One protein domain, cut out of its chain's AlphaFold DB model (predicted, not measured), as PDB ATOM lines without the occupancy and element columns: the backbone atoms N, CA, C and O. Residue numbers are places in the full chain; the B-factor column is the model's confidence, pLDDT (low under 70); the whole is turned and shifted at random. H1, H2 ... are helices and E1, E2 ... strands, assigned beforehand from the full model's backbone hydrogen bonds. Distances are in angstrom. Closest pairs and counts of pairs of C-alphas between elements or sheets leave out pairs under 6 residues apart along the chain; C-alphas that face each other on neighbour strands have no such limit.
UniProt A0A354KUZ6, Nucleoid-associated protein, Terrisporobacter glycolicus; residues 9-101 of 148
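AT A GLANCE: This is residues 9 to 101 of the 148 residues of the protein "Nucleoid-associated protein" of Terrisporobacter glycolicus (UniProt A0A354KUZ6). A twisted slab of four antiparallel strands, E1, E2, E5 and E6, has a long two-stranded arm, the hairpin E3 and E4, reaching far away from it between E2 and E5 along the chain; the arm makes the longest axis, and its tip, residues 38 to 43, sticks out free. The small helix H2 only grazes the slab near E5 and E6, and the one-turn helix H1 follows directly on the end of E6. The printed part has 93 residues, with six named strands followed by two named helices, and the class is mostly strand. The sheet order is E1, E2, E5, E6. The whole is extended, with a radius of gyration of the C-alphas of 20.9 A and spans of 75 by 31 by 18 A.

HOW THE PARTS SIT: E1, residues 9 to 15, is an edge strand and forms a hairpin with E2, residues 18 to 25; N 11 and O 22 are 2.9 A apart, within hydrogen-bond range. E2 runs on into E3, residues 28 to 39, across a break of 2 residues at 43 degrees. E3 forms a hairpin with E4, residues 42 to 54, antiparallel at 161 degrees, with N 35 and O 46 at 2.8 A. E4 bends by 60 degrees at residue 51. E5, residues 61 to 68, is the antiparallel neighbour of E2, with N 23 and O 63 at 2.8 A. It forms a hairpin with the other edge strand, E6, residues 73 to 80, with N 64 and O 77 at 2.8 A. H1, residues 81 to 84, is only just not on the sheet, with 4 pairs of C-alphas within 10 A. H2, residues 91 to 97, is on the sheet but only grazes it with residues 92 to 97; its closest C-alphas to E6 are those of Ile 93 and Val 78, 7.8 A. H2 and E3 are apart. In H2, 2 of 3 O i to N i+4 pairs are within hydrogen-bond range; H1 is too short for such a pair.

IN THESE COORDINATES: E1 begins at C-alpha 9, (155.946, 204.746, 145.130), and spans 18.0 A; E2 spans 22.3 A. E3 spans 34.3 A and ends at C-alpha 39, (161.258, 180.284, 183.752); E4 spans 35.3 A. E5 spans 21.7 A and E6 22.3 A. H1 spans 5.4 A, and H2 spans 8.5 A, ending at C-alpha 97, (166.867, 205.121, 136.014).

THE WHOLE: The C-alphas farthest apart are those of Asp 40 and Asn 71, 75.5 A. The printed part has no cut and no long link. Mean pLDDT of the printed part is 77.0; residues 30 to 34, 38, 43 to 45, 49 to 53 and 68 to 74 are under 70.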
ATOM      1  N   ALA A   9     157.050 203.802 145.160       84.50
ATOM      2  CA  ALA A   9     155.946 204.746 145.130       84.50
ATOM      3  C   ALA A   9     156.179 205.744 143.993       84.50
ATOM      4  O   ALA A   9     157.203 206.427 143.960       84.50
ATOM      5  N   ILE A  10     155.217 205.834 143.073       88.56
ATOM      6  CA  ILE A  10     155.204 206.832 142.002       88.56
ATOM      7  C   ILE A  10     154.094 207.824 142.322       88.56
ATOM      8  O   ILE A  10     152.923 207.451 142.380       88.56
ATOM      9  N   VAL A  11     154.462 209.079 142.566       88.56
ATOM     10  CA  VAL A  11     153.519 210.110 143.008       88.56
ATOM     11  C   VAL A  11     153.647 211.368 142.168       88.56
ATOM     12  O   VAL A  11     154.744 211.773 141.786       88.56
ATOM     13  N   MET A  12     152.516 212.010 141.901       87.56
ATOM     14  CA  MET A  12     152.495 213.353 141.336       87.56
ATOM     15  C   MET A  12     152.585 214.369 142.472       87.56
ATOM     16  O   MET A  12     151.920 214.214 143.497       87.56
ATOM     17  N   TYR A  13     153.383 215.413 142.290       86.44
ATOM     18  CA  TYR A  13     153.482 216.509 143.246       86.44
ATOM     19  C   TYR A  13     153.446 217.858 142.535       86.44
ATOM     20  O   TYR A  13     153.689 217.953 141.331       86.44
ATOM     21  N   THR A  14     153.153 218.907 143.303       85.81
ATOM     22  CA  THR A  14     153.167 220.291 142.830       85.81
ATOM     23  C   THR A  14     154.132 221.098 143.686       85.81
ATOM     24  O   THR A  14     154.037 221.080 144.913       85.81
ATOM     25  N   ASN A  15     155.046 221.821 143.048       81.94
ATOM     26  CA  ASN A  15     155.981 222.733 143.695       81.94
ATOM     27  C   ASN A  15     155.970 224.072 142.951       81.94
ATOM     28  O   ASN A  15     156.328 224.112 141.779       81.94
ATOM     29  N   LYS A  16     155.552 225.158 143.620       81.50
ATOM     30  CA  LYS A  16     155.483 226.518 143.042       81.50
ATOM     31  C   LYS A  16     154.863 226.529 141.632       81.50
ATOM     32  O   LYS A  16     155.471 227.010 140.683       81.50
ATOM     33  N   ASP A  17     153.682 225.920 141.518       80.88
ATOM     34  CA  ASP A  17     152.885 225.787 140.287       80.88
ATOM     35  C   ASP A  17     153.458 224.881 139.183       80.88
ATOM     36  O   ASP A  17     152.800 224.657 138.167       80.88
ATOM     37  N   GLN A  18     154.620 224.260 139.399       80.56
ATOM     38  CA  GLN A  18     155.141 223.207 138.529       80.56
ATOM     39  C   GLN A  18     154.696 221.833 139.025       80.56
ATOM     40  O   GLN A  18     154.843 221.500 140.203       80.56
ATOM     41  N   ARG A  19     154.143 221.025 138.114       85.31
ATOM     42  CA  ARG A  19     153.823 219.619 138.379       85.31
ATOM     43  C   ARG A  19     155.024 218.752 138.038       85.31
ATOM     44  O   ARG A  19     155.629 218.925 136.982       85.31
ATOM     45  N   GLY A  20     155.316 217.803 138.913       86.69
ATOM     46  CA  GLY A  20     156.369 216.819 138.721       86.69
ATOM     47  C   GLY A  20     155.911 215.421 139.105       86.69
ATOM     48  O   GLY A  20     154.855 215.228 139.719       86.69
ATOM     49  N   VAL A  21     156.727 214.440 138.739       88.81
ATOM     50  CA  VAL A  21     156.568 213.043 139.148       88.81
ATOM     51  C   VAL A  21     157.745 212.671 140.033       88.81
ATOM     52  O   VAL A  21     158.894 212.908 139.674       88.81
ATOM     53  N   ALA A  22     157.469 212.090 141.195       88.81
ATOM     54  CA  ALA A  22     158.486 211.524 142.065       88.81
ATOM     55  C   ALA A  22     158.430 209.996 142.000       88.81
ATOM     56  O   ALA A  22     157.364 209.405 142.173       88.81
ATOM     57  N   ILE A  23     159.584 209.371 141.790       89.50
ATOM     58  CA  ILE A  23     159.798 207.931 141.930       89.50
ATOM     59  C   ILE A  23     160.573 207.727 143.226       89.50
ATOM     60  O   ILE A  23     161.714 208.170 143.349       89.50
ATOM     61  N   ILE A  24     159.959 207.076 144.206       87.75
ATOM     62  CA  ILE A  24     160.525 206.891 145.540       87.75
ATOM     63  C   ILE A  24     160.714 205.400 145.772       87.75
ATOM     64  O   ILE A  24     159.749 204.637 145.729       87.75
ATOM     65  N   LYS A  25     161.950 204.987 146.052       86.12
ATOM     66  CA  LYS A  25     162.221 203.610 146.449       86.12
ATOM     67  C   LYS A  25     161.807 203.409 147.902       86.12
ATOM     68  O   LYS A  25     162.231 204.167 148.778       86.12
ATOM     69  N   LEU A  26     160.973 202.404 148.147       82.94
ATOM     70  CA  LEU A  26     160.475 202.100 149.481       82.94
ATOM     71  C   LEU A  26     161.487 201.237 150.233       82.94
ATOM     72  O   LEU A  26     161.901 200.177 149.766       82.94
ATOM     73  N   ASP A  27     161.886 201.715 151.408       78.12
ATOM     74  CA  ASP A  27     162.733 200.963 152.323       78.12
ATOM     75  C   ASP A  27     161.846 200.261 153.353       78.12
ATOM     76  O   ASP A  27     161.065 200.901 154.062       78.12
ATOM     77  N   TYR A  28     162.003 198.948 153.467       73.25
ATOM     78  CA  TYR A  28     161.350 198.144 154.493       73.25
ATOM     79  C   TYR A  28     162.290 197.918 155.674       73.25
ATOM     80  O   TYR A  28     163.513 197.839 155.520       73.25
ATOM     81  N   LYS A  29     161.717 197.812 156.871       71.12
ATOM     82  CA  LYS A  29     162.433 197.441 158.088       71.12
ATOM     83  C   LYS A  29     161.864 196.128 158.618       71.12
ATOM     84  O   LYS A  29     160.654 196.004 158.796       71.12
ATOM     85  N   GLU A  30     162.747 195.175 158.910       66.69
ATOM     86  CA  GLU A  30     162.371 193.980 159.669       66.69
ATOM     87  C   GLU A  30     161.936 194.399 161.081       66.69
ATOM     88  O   GLU A  30     162.678 195.076 161.804       66.69
ATOM     89  N   LEU A  31     160.722 194.014 161.473       61.91
ATOM     90  CA  LEU A  31     160.253 194.163 162.844       61.91
ATOM     91  C   LEU A  31     160.725 192.947 163.646       61.91
ATOM     92  O   LEU A  31     160.342 191.816 163.356       61.91
ATOM     93  N   ILE A  32     161.571 193.181 164.649       61.72
ATOM     94  CA  ILE A  32     162.089 192.134 165.536       61.72
ATOM     95  C   ILE A  32     161.424 192.300 166.901       61.72
ATOM     96  O   ILE A  32     161.552 193.359 167.518       61.72
ATOM     97  N   HIS A  33     160.723 191.263 167.364       67.00
ATOM     98  CA  HIS A  33     160.187 191.190 168.721       67.00
ATOM     99  C   HIS A  33     161.127 190.355 169.597       67.00
ATOM    100  O   HIS A  33     161.537 189.257 169.209       67.00
ATOM    101  N   HIS A  34     161.484 190.884 170.768       68.31
ATOM    102  CA  HIS A  34     162.243 190.157 171.780       68.31
ATOM    103  C   HIS A  34     161.281 189.705 172.873       68.31
ATOM    104  O   HIS A  34     160.773 190.530 173.630       68.31
ATOM    105  N   ASP A  35     161.057 188.401 172.964       70.94
ATOM    106  CA  ASP A  35     160.273 187.799 174.031       70.94
ATOM    107  C   ASP A  35     161.226 187.308 175.114       70.94
ATOM    108  O   ASP A  35     161.963 186.338 174.932       70.94
ATOM    109  N   ILE A  36     161.240 188.021 176.238       74.31
ATOM    110  CA  ILE A  36     162.060 187.684 177.399       74.31
ATOM    111  C   ILE A  36     161.126 187.144 178.476       74.31
ATOM    112  O   ILE A  36     160.256 187.858 178.971       74.31
ATOM    113  N   SER A  37     161.307 185.878 178.836       77.50
ATOM    114  CA  SER A  37     160.549 185.200 179.888       77.50
ATOM    115  C   SER A  37     161.499 184.628 180.934       77.50
ATOM    116  O   SER A  37     162.598 184.182 180.615       77.50
ATOM    117  N   LEU A  38     161.093 184.675 182.203       60.94
ATOM    118  CA  LEU A  38     161.827 184.058 183.303       60.94
ATOM    119  C   LEU A  38     161.116 182.753 183.666       60.94
ATOM    120  O   LEU A  38     159.972 182.782 184.114       60.94
ATOM    121  N   VAL A  39     161.780 181.621 183.441       81.19
ATOM    122  CA  VAL A  39     161.258 180.284 183.752       81.19
ATOM    123  C   VAL A  39     162.332 179.549 184.545       81.19
ATOM    124  O   VAL A  39     163.478 179.483 184.107       81.19
ATOM    125  N   ASP A  40     161.975 179.042 185.726       83.19
ATOM    126  CA  ASP A  40     162.874 178.303 186.627       83.19
ATOM    127  C   ASP A  40     164.202 179.030 186.932       83.19
ATOM    128  O   ASP A  40     165.286 178.461 186.790       83.19
ATOM    129  N   ASP A  41     164.125 180.313 187.315       78.25
ATOM    130  CA  ASP A  41     165.285 181.177 187.621       78.25
ATOM    131  C   ASP A  41     166.285 181.356 186.458       78.25
ATOM    132  O   ASP A  41     167.419 181.810 186.636       78.25
ATOM    133  N   LYS A  42     165.863 181.041 185.227       71.00
ATOM    134  CA  LYS A  42     166.645 181.238 184.005       71.00
ATOM    135  C   LYS A  42     165.927 182.187 183.054       71.00
ATOM    136  O   LYS A  42     164.718 182.102 182.844       71.00
ATOM    137  N   PHE A  43     166.699 183.084 182.444       68.81
ATOM    138  CA  PHE A  43     166.213 183.944 181.370       68.81
ATOM    139  C   PHE A  43     166.112 183.145 180.071       68.81
ATOM    140  O   PHE A  43     167.112 182.644 179.558       68.81
ATOM    141  N   ASN A  44     164.906 183.068 179.524       63.12
ATOM    142  CA  ASN A  44     164.643 182.596 178.178       63.12
ATOM    143  C   ASN A  44     164.416 183.812 177.273       63.12
ATOM    144  O   ASN A  44     163.524 184.622 177.527       63.12
ATOM    145  N   ILE A  45     165.242 183.949 176.236       68.50
ATOM    146  CA  ILE A  45     165.153 185.029 175.254       68.50
ATOM    147  C   ILE A  45     164.840 184.394 173.903       68.50
ATOM    148  O   ILE A  45     165.675 183.697 173.331       68.50
ATOM    149  N   SER A  46     163.646 184.659 173.386       71.38
ATOM    150  CA  SER A  46     163.227 184.280 172.039       71.38
ATOM    151  C   SER A  46     163.193 185.521 171.151       71.38
ATOM    152  O   SER A  46     162.691 186.571 171.545       71.38
ATOM    153  N   ILE A  47     163.772 185.422 169.955       70.12
ATOM    154  CA  ILE A  47     163.808 186.513 168.979       70.12
ATOM    155  C   ILE A  47     162.923 186.105 167.810       70.12
ATOM    156  O   ILE A  47     163.279 185.208 167.048       70.12
ATOM    157  N   ASN A  48     161.787 186.777 167.664       70.75
ATOM    158  CA  ASN A  48     160.814 186.505 166.615       70.75
ATOM    159  C   ASN A  48     160.893 187.608 165.552       70.75
ATOM    160  O   ASN A  48     160.710 188.791 165.851       70.75
ATOM    161  N   LYS A  49     161.206 187.234 164.305       63.69
ATOM    162  CA  LYS A  49     161.139 188.141 163.149       63.69
ATOM    163  C   LYS A  49     159.699 188.171 162.628       63.69
ATOM    164  O   LYS A  49     159.202 187.142 162.182       63.69
ATOM    165  N   ASN A  50     159.055 189.331 162.682       62.84
ATOM    166  CA  ASN A  50     157.713 189.552 162.141       62.84
ATOM    167  C   ASN A  50     157.759 190.049 160.683       62.84
ATOM    168  O   ASN A  50     158.832 190.268 160.117       62.84
ATOM    169  N   GLU A  51     156.572 190.234 160.094       62.91
ATOM    170  CA  GLU A  51     156.369 190.813 158.760       62.91
ATOM    171  C   GLU A  51     157.146 192.125 158.551       62.91
ATOM    172  O   GLU A  51     157.345 192.932 159.465       62.91
ATOM    173  N   SER A  52     157.596 192.334 157.311       66.44
ATOM    174  CA  SER A  52     158.323 193.541 156.912       66.44
ATOM    175  C   SER A  52     157.381 194.741 156.909       66.44
ATOM    176  O   SER A  52     156.392 194.749 156.182       66.44
ATOM    177  N   ALA A  53     157.699 195.774 157.689       69.75
ATOM    178  CA  ALA A  53     156.935 197.018 157.704       69.75
ATOM    179  C   ALA A  53     157.643 198.106 156.894       69.75
ATOM    180  O   ALA A  53     158.876 198.135 156.813       69.75
ATOM    181  N   LEU A  54     156.867 199.030 156.320       74.94
ATOM    182  CA  LEU A  54     157.431 200.213 155.678       74.94
ATOM    183  C   LEU A  54     158.224 201.020 156.713       74.94
ATOM    184  O   LEU A  54     157.752 201.284 157.820       74.94
ATOM    185  N   SER A  55     159.451 201.399 156.372       76.75
ATOM    186  CA  SER A  55     160.284 202.184 157.271       76.75
ATOM    187  C   SER A  55     159.748 203.612 157.392       76.75
ATOM    188  O   SER A  55     159.571 204.306 156.396       76.75
ATOM    189  N   ASN A  56     159.608 204.109 158.624       72.56
ATOM    190  CA  ASN A  56     159.330 205.527 158.901       72.56
ATOM    191  C   ASN A  56     160.539 206.448 158.624       72.56
ATOM    192  O   ASN A  56     160.513 207.638 158.941       72.56
ATOM    193  N   SER A  57     161.645 205.913 158.098       73.25
ATOM    194  CA  SER A  57     162.810 206.717 157.734       73.25
ATOM    195  C   SER A  57     162.560 207.529 156.467       73.25
ATOM    196  O   SER A  57     161.877 207.080 155.553       73.25
ATOM    197  N   LYS A  58     163.207 208.697 156.370       80.81
ATOM    198  CA  LYS A  58     163.243 209.473 155.125       80.81
ATOM    199  C   LYS A  58     163.757 208.595 153.967       80.81
ATOM    200  O   LYS A  58     164.709 207.843 154.206       80.81
ATOM    201  N   PRO A  59     163.202 208.726 152.748       82.75
ATOM    202  CA  PRO A  59     163.673 207.972 151.592       82.75
ATOM    203  C   PRO A  59     165.172 208.168 151.367       82.75
ATOM    204  O   PRO A  59     165.672 209.294 151.433       82.75
ATOM    205  N   LYS A  60     165.894 207.074 151.116       84.81
ATOM    206  CA  LYS A  60     167.335 207.115 150.821       84.81
ATOM    207  C   LYS A  60     167.627 207.271 149.333       84.81
ATOM    208  O   LYS A  60     168.668 207.830 148.994       84.81
ATOM    209  N   GLN A  61     166.725 206.772 148.487       88.38
ATOM    210  CA  GLN A  61     166.830 206.788 147.032       88.38
ATOM    211  C   GLN A  61     165.511 207.274 146.426       88.38
ATOM    212  O   GLN A  61     164.448 206.717 146.711       88.38
ATOM    213  N   ALA A  62     165.573 208.327 145.617       89.44
ATOM    214  CA  ALA A  62     164.412 208.873 144.924       89.44
ATOM    215  C   ALA A  62     164.837 209.656 143.678       89.44
ATOM    216  O   ALA A  62     165.947 210.180 143.627       89.44
ATOM    217  N   ALA A  63     163.942 209.778 142.704       89.69
ATOM    218  CA  ALA A  63     164.096 210.648 141.546       89.69
ATOM    219  C   ALA A  63     162.891 211.584 141.429       89.69
ATOM    220  O   ALA A  63     161.754 211.171 141.644       89.69
ATOM    221  N   LEU A  64     163.154 212.837 141.087       89.06
ATOM    222  CA  LEU A  64     162.170 213.867 140.793       89.06
ATOM    223  C   LEU A  64     162.285 214.222 139.316       89.06
ATOM    224  O   LEU A  64     163.373 214.546 138.841       89.06
ATOM    225  N   ILE A  65     161.165 214.150 138.612       88.19
ATOM    226  CA  ILE A  65     161.050 214.409 137.183       88.19
ATOM    227  C   ILE A  65     160.207 215.667 137.031       88.19
ATOM    228  O   ILE A  65     159.020 215.675 137.374       88.19
ATOM    229  N   GLU A  66     160.824 216.727 136.524       84.44
ATOM    230  CA  GLU A  66     160.185 218.024 136.314       84.44
ATOM    231  C   GLU A  66     160.446 218.499 134.883       84.44
ATOM    232  O   GLU A  66     161.513 218.262 134.311       84.44
ATOM    233  N   ALA A  67     159.462 219.176 134.292       73.50
ATOM    234  CA  ALA A  67     159.654 219.846 133.012       73.50
ATOM    235  C   ALA A  67     160.547 221.077 133.220       73.50
ATOM    236  O   ALA A  67     160.237 221.928 134.059       73.50
ATOM    237  N   HIS A  68     161.640 221.189 132.460       66.25
ATOM    238  CA  HIS A  68     162.505 222.362 132.520       66.25
ATOM    239  C   HIS A  68     162.269 223.258 131.304       66.25
ATOM    240  O   HIS A  68     162.527 222.880 130.165       66.25
ATOM    241  N   GLY A  69     161.809 224.487 131.544       54.84
ATOM    242  CA  GLY A  69     161.354 225.402 130.490       54.84
ATOM    243  C   GLY A  69     162.441 226.005 129.592       54.84
ATOM    244  O   GLY A  69     162.150 226.973 128.904       54.84
ATOM    245  N   LEU A  70     163.682 225.501 129.621       58.69
ATOM    246  CA  LEU A  70     164.749 226.020 128.751       58.69
ATOM    247  C   LEU A  70     164.749 225.359 127.366       58.69
ATOM    248  O   LEU A  70     164.983 226.071 126.399       58.69
ATOM    249  N   ASN A  71     164.447 224.057 127.268       58.56
ATOM    250  CA  ASN A  71     164.591 223.287 126.021       58.56
ATOM    251  C   ASN A  71     163.458 222.262 125.777       58.56
ATOM    252  O   ASN A  71     163.637 221.361 124.968       58.56
ATOM    253  N   ASP A  72     162.332 222.331 126.498       55.22
ATOM    254  CA  ASP A  72     161.271 221.297 126.486       55.22
ATOM    255  C   ASP A  72     161.743 219.874 126.875       55.22
ATOM    256  O   ASP A  72     161.036 218.885 126.681       55.22
ATOM    257  N   GLU A  73     162.918 219.762 127.499       63.75
ATOM    258  CA  GLU A  73     163.473 218.503 127.996       63.75
ATOM    259  C   GLU A  73     163.130 218.295 129.482       63.75
ATOM    260  O   GLU A  73     163.153 219.223 130.303       63.75
ATOM    261  N   TYR A  74     162.808 217.051 129.845       67.44
ATOM    262  CA  TYR A  74     162.604 216.662 131.239       67.44
ATOM    263  C   TYR A  74     163.949 216.583 131.951       67.44
ATOM    264  O   TYR A  74     164.847 215.861 131.521       67.44
ATOM    265  N   GLN A  75     164.070 217.284 133.075       73.75
ATOM    266  CA  GLN A  75     165.235 217.155 133.940       73.75
ATOM    267  C   GLN A  75     164.930 216.202 135.088       73.75
ATOM    268  O   GLN A  75     163.868 216.269 135.716       73.75
ATOM    269  N   LEU A  76     165.894 215.327 135.375       82.62
ATOM    270  CA  LEU A  76     165.856 214.448 136.532       82.62
ATOM    271  C   LEU A  76     166.752 215.004 137.633       82.62
ATOM    272  O   LEU A  76     167.962 215.149 137.468       82.62
ATOM    273  N   ARG A  77     166.159 215.253 138.798       85.12
ATOM    274  CA  ARG A  77     166.907 215.428 140.044       85.12
ATOM    275  C   ARG A  77     166.884 214.122 140.806       85.12
ATOM    276  O   ARG A  77     165.812 213.616 141.122       85.12
ATOM    277  N   VAL A  78     168.057 213.587 141.122       86.69
ATOM    278  CA  VAL A  78     168.160 212.289 141.788       86.69
ATOM    279  C   VAL A  78     168.811 212.431 143.155       86.69
ATOM    280  O   VAL A  78     169.772 213.177 143.318       86.69
ATOM    281  N   LEU A  79     168.251 211.721 144.130       84.50
ATOM    282  CA  LEU A  79     168.750 211.574 145.487       84.50
ATOM    283  C   LEU A  79     169.266 210.146 145.651       84.50
ATOM    284  O   LEU A  79     168.490 209.199 145.509       84.50
ATOM    285  N   ASP A  80     170.534 209.995 146.026       85.38
ATOM    286  CA  ASP A  80     171.067 208.719 146.509       85.38
ATOM    287  C   ASP A  80     171.987 208.919 147.713       85.38
ATOM    288  O   ASP A  80     173.212 208.976 147.609       85.38
ATOM    289  N   LYS A  81     171.384 209.010 148.899       81.81
ATOM    290  CA  LYS A  81     172.088 209.441 150.111       81.81
ATOM    291  C   LYS A  81     173.250 208.526 150.510       81.81
ATOM    292  O   LYS A  81     174.203 208.987 151.136       81.81
ATOM    293  N   GLN A  82     173.157 207.223 150.245       77.19
ATOM    294  CA  GLN A  82     174.207 206.282 150.648       77.19
ATOM    295  C   GLN A  82     175.404 206.364 149.705       77.19
ATOM    296  O   GLN A  82     176.536 206.489 150.169       77.19
ATOM    297  N   TYR A  83     175.140 206.333 148.401       78.62
ATOM    298  CA  TYR A  83     176.180 206.288 147.381       78.62
ATOM    299  C   TYR A  83     176.805 207.666 147.110       78.62
ATOM    300  O   TYR A  83     178.005 207.742 146.849       78.62
ATOM    301  N   GLU A  84     176.060 208.763 147.300       77.06
ATOM    302  CA  GLU A  84     176.606 210.128 147.255       77.06
ATOM    303  C   GLU A  84     177.739 210.334 148.265       77.06
ATOM    304  O   GLU A  84     178.782 210.875 147.910       77.06
ATOM    305  N   ASN A  85     177.580 209.841 149.498       74.56
ATOM    306  CA  ASN A  85     178.619 209.944 150.528       74.56
ATOM    307  C   ASN A  85     179.871 209.118 150.203       74.56
ATOM    308  O   ASN A  85     180.941 209.389 150.739       74.56
ATOM    309  N   MET A  86     179.735 208.099 149.353       77.56
ATOM    310  CA  MET A  86     180.837 207.235 148.930       77.56
ATOM    311  C   MET A  86     181.503 207.727 147.638       77.56
ATOM    312  O   MET A  86     182.537 207.189 147.260       77.56
ATOM    313  N   GLY A  87     180.930 208.726 146.953       72.50
ATOM    314  CA  GLY A  87     181.426 209.202 145.658       72.50
ATOM    315  C   GLY A  87     181.300 208.168 144.533       72.50
ATOM    316  O   GLY A  87     182.004 208.260 143.533       72.50
ATOM    317  N   VAL A  88     180.425 207.174 144.695       79.12
ATOM    318  CA  VAL A  88     180.199 206.098 143.721       79.12
ATOM    319  C   VAL A  88     178.781 206.224 143.181       79.12
ATOM    320  O   VAL A  88     177.872 206.604 143.907       79.12
ATOM    321  N   GLU A  89     178.559 205.897 141.913       75.69
ATOM    322  CA  GLU A  89     177.206 205.844 141.356       75.69
ATOM    323  C   GLU A  89     176.544 204.499 141.653       75.69
ATOM    324  O   GLU A  89     177.115 203.431 141.414       75.69
ATOM    325  N   SER A  90     175.312 204.544 142.155       81.75
ATOM    326  CA  SER A  90     174.565 203.332 142.464       81.75
ATOM    327  C   SER A  90     173.946 202.702 141.218       81.75
ATOM    328  O   SER A  90     173.751 203.334 140.176       81.75
ATOM    329  N   LYS A  91     173.548 201.433 141.342       80.81
ATOM    330  CA  LYS A  91     172.764 200.748 140.303       80.81
ATOM    331  C   LYS A  91     171.355 201.325 140.158       80.81
ATOM    332  O   LYS A  91     170.772 201.170 139.093       80.81
ATOM    333  N   PHE A  92     170.832 202.011 141.178       81.94
ATOM    334  CA  PHE A  92     169.570 202.740 141.055       81.94
ATOM    335  C   PHE A  92     169.703 203.859 140.011       81.94
ATOM    336  O   PHE A  92     168.871 203.957 139.119       81.94
ATOM    337  N   ILE A  93     170.807 204.610 140.037       81.94
ATOM    338  CA  ILE A  93     171.105 205.625 139.016       81.94
ATOM    339  C   ILE A  93     171.405 204.973 137.660       81.94
ATOM    340  O   ILE A  93     170.702 205.214 136.686       81.94
ATOM    341  N   LYS A  94     172.423 204.102 137.605       82.88
ATOM    342  CA  LYS A  94     172.976 203.603 136.332       82.88
ATOM    343  C   LYS A  94     172.131 202.584 135.592       82.88
ATOM    344  O   LYS A  94     172.301 202.427 134.396       82.88
ATOM    345  N   LYS A  95     171.358 201.771 136.309       81.31
ATOM    346  CA  LYS A  95     170.675 200.614 135.716       81.31
ATOM    347  C   LYS A  95     169.163 200.700 135.811       81.31
ATOM    348  O   LYS A  95     168.494 200.144 134.954       81.31
ATOM    349  N   PHE A  96     168.638 201.303 136.877       83.88
ATOM    350  CA  PHE A  96     167.194 201.435 137.046       83.88
ATOM    351  C   PHE A  96     166.664 202.700 136.366       83.88
ATOM    352  O   PHE A  96     165.751 202.605 135.556       83.88
ATOM    353  N   LEU A  97     167.241 203.866 136.674       84.56
ATOM    354  CA  LEU A  97     166.867 205.121 136.014       84.56
ATOM    355  C   LEU A  97     167.509 205.270 134.631       84.56
ATOM    356  O   LEU A  97     166.943 205.966 133.798       84.56
ATOM    357  N   ASP A  98     168.662 204.628 134.420       84.81
ATOM    358  CA  ASP A  98     169.467 204.715 133.192       84.81
ATOM    359  C   ASP A  98     169.755 206.171 132.794       84.81
ATOM    360  O   ASP A  98     169.469 206.627 131.690       84.81
ATOM    361  N   VAL A  99     170.277 206.933 133.760       78.56
ATOM    362  CA  VAL A  99     170.604 208.352 133.587       78.56
ATOM    363  C   VAL A  99     172.081 208.626 133.811       78.56
ATOM    364  O   VAL A  99     172.721 208.024 134.677       78.56
ATOM    365  N   GLU A 100     172.602 209.600 133.068       73.62
ATOM    366  CA  GLU A 100     173.926 210.165 133.289       73.62
ATOM    367  C   GLU A 100     173.834 211.335 134.275       73.62
ATOM    368  O   GLU A 100     173.068 212.285 134.085       73.62
ATOM    369  N   LYS A 101     174.602 211.268 135.367       71.44
ATOM    370  CA  LYS A 101     174.628 212.343 136.356       71.44
ATOM    371  C   LYS A 101     175.480 213.497 135.836       71.44
ATOM    372  O   LYS A 101     176.704 213.455 135.899       71.44
TER     373      LYS A 101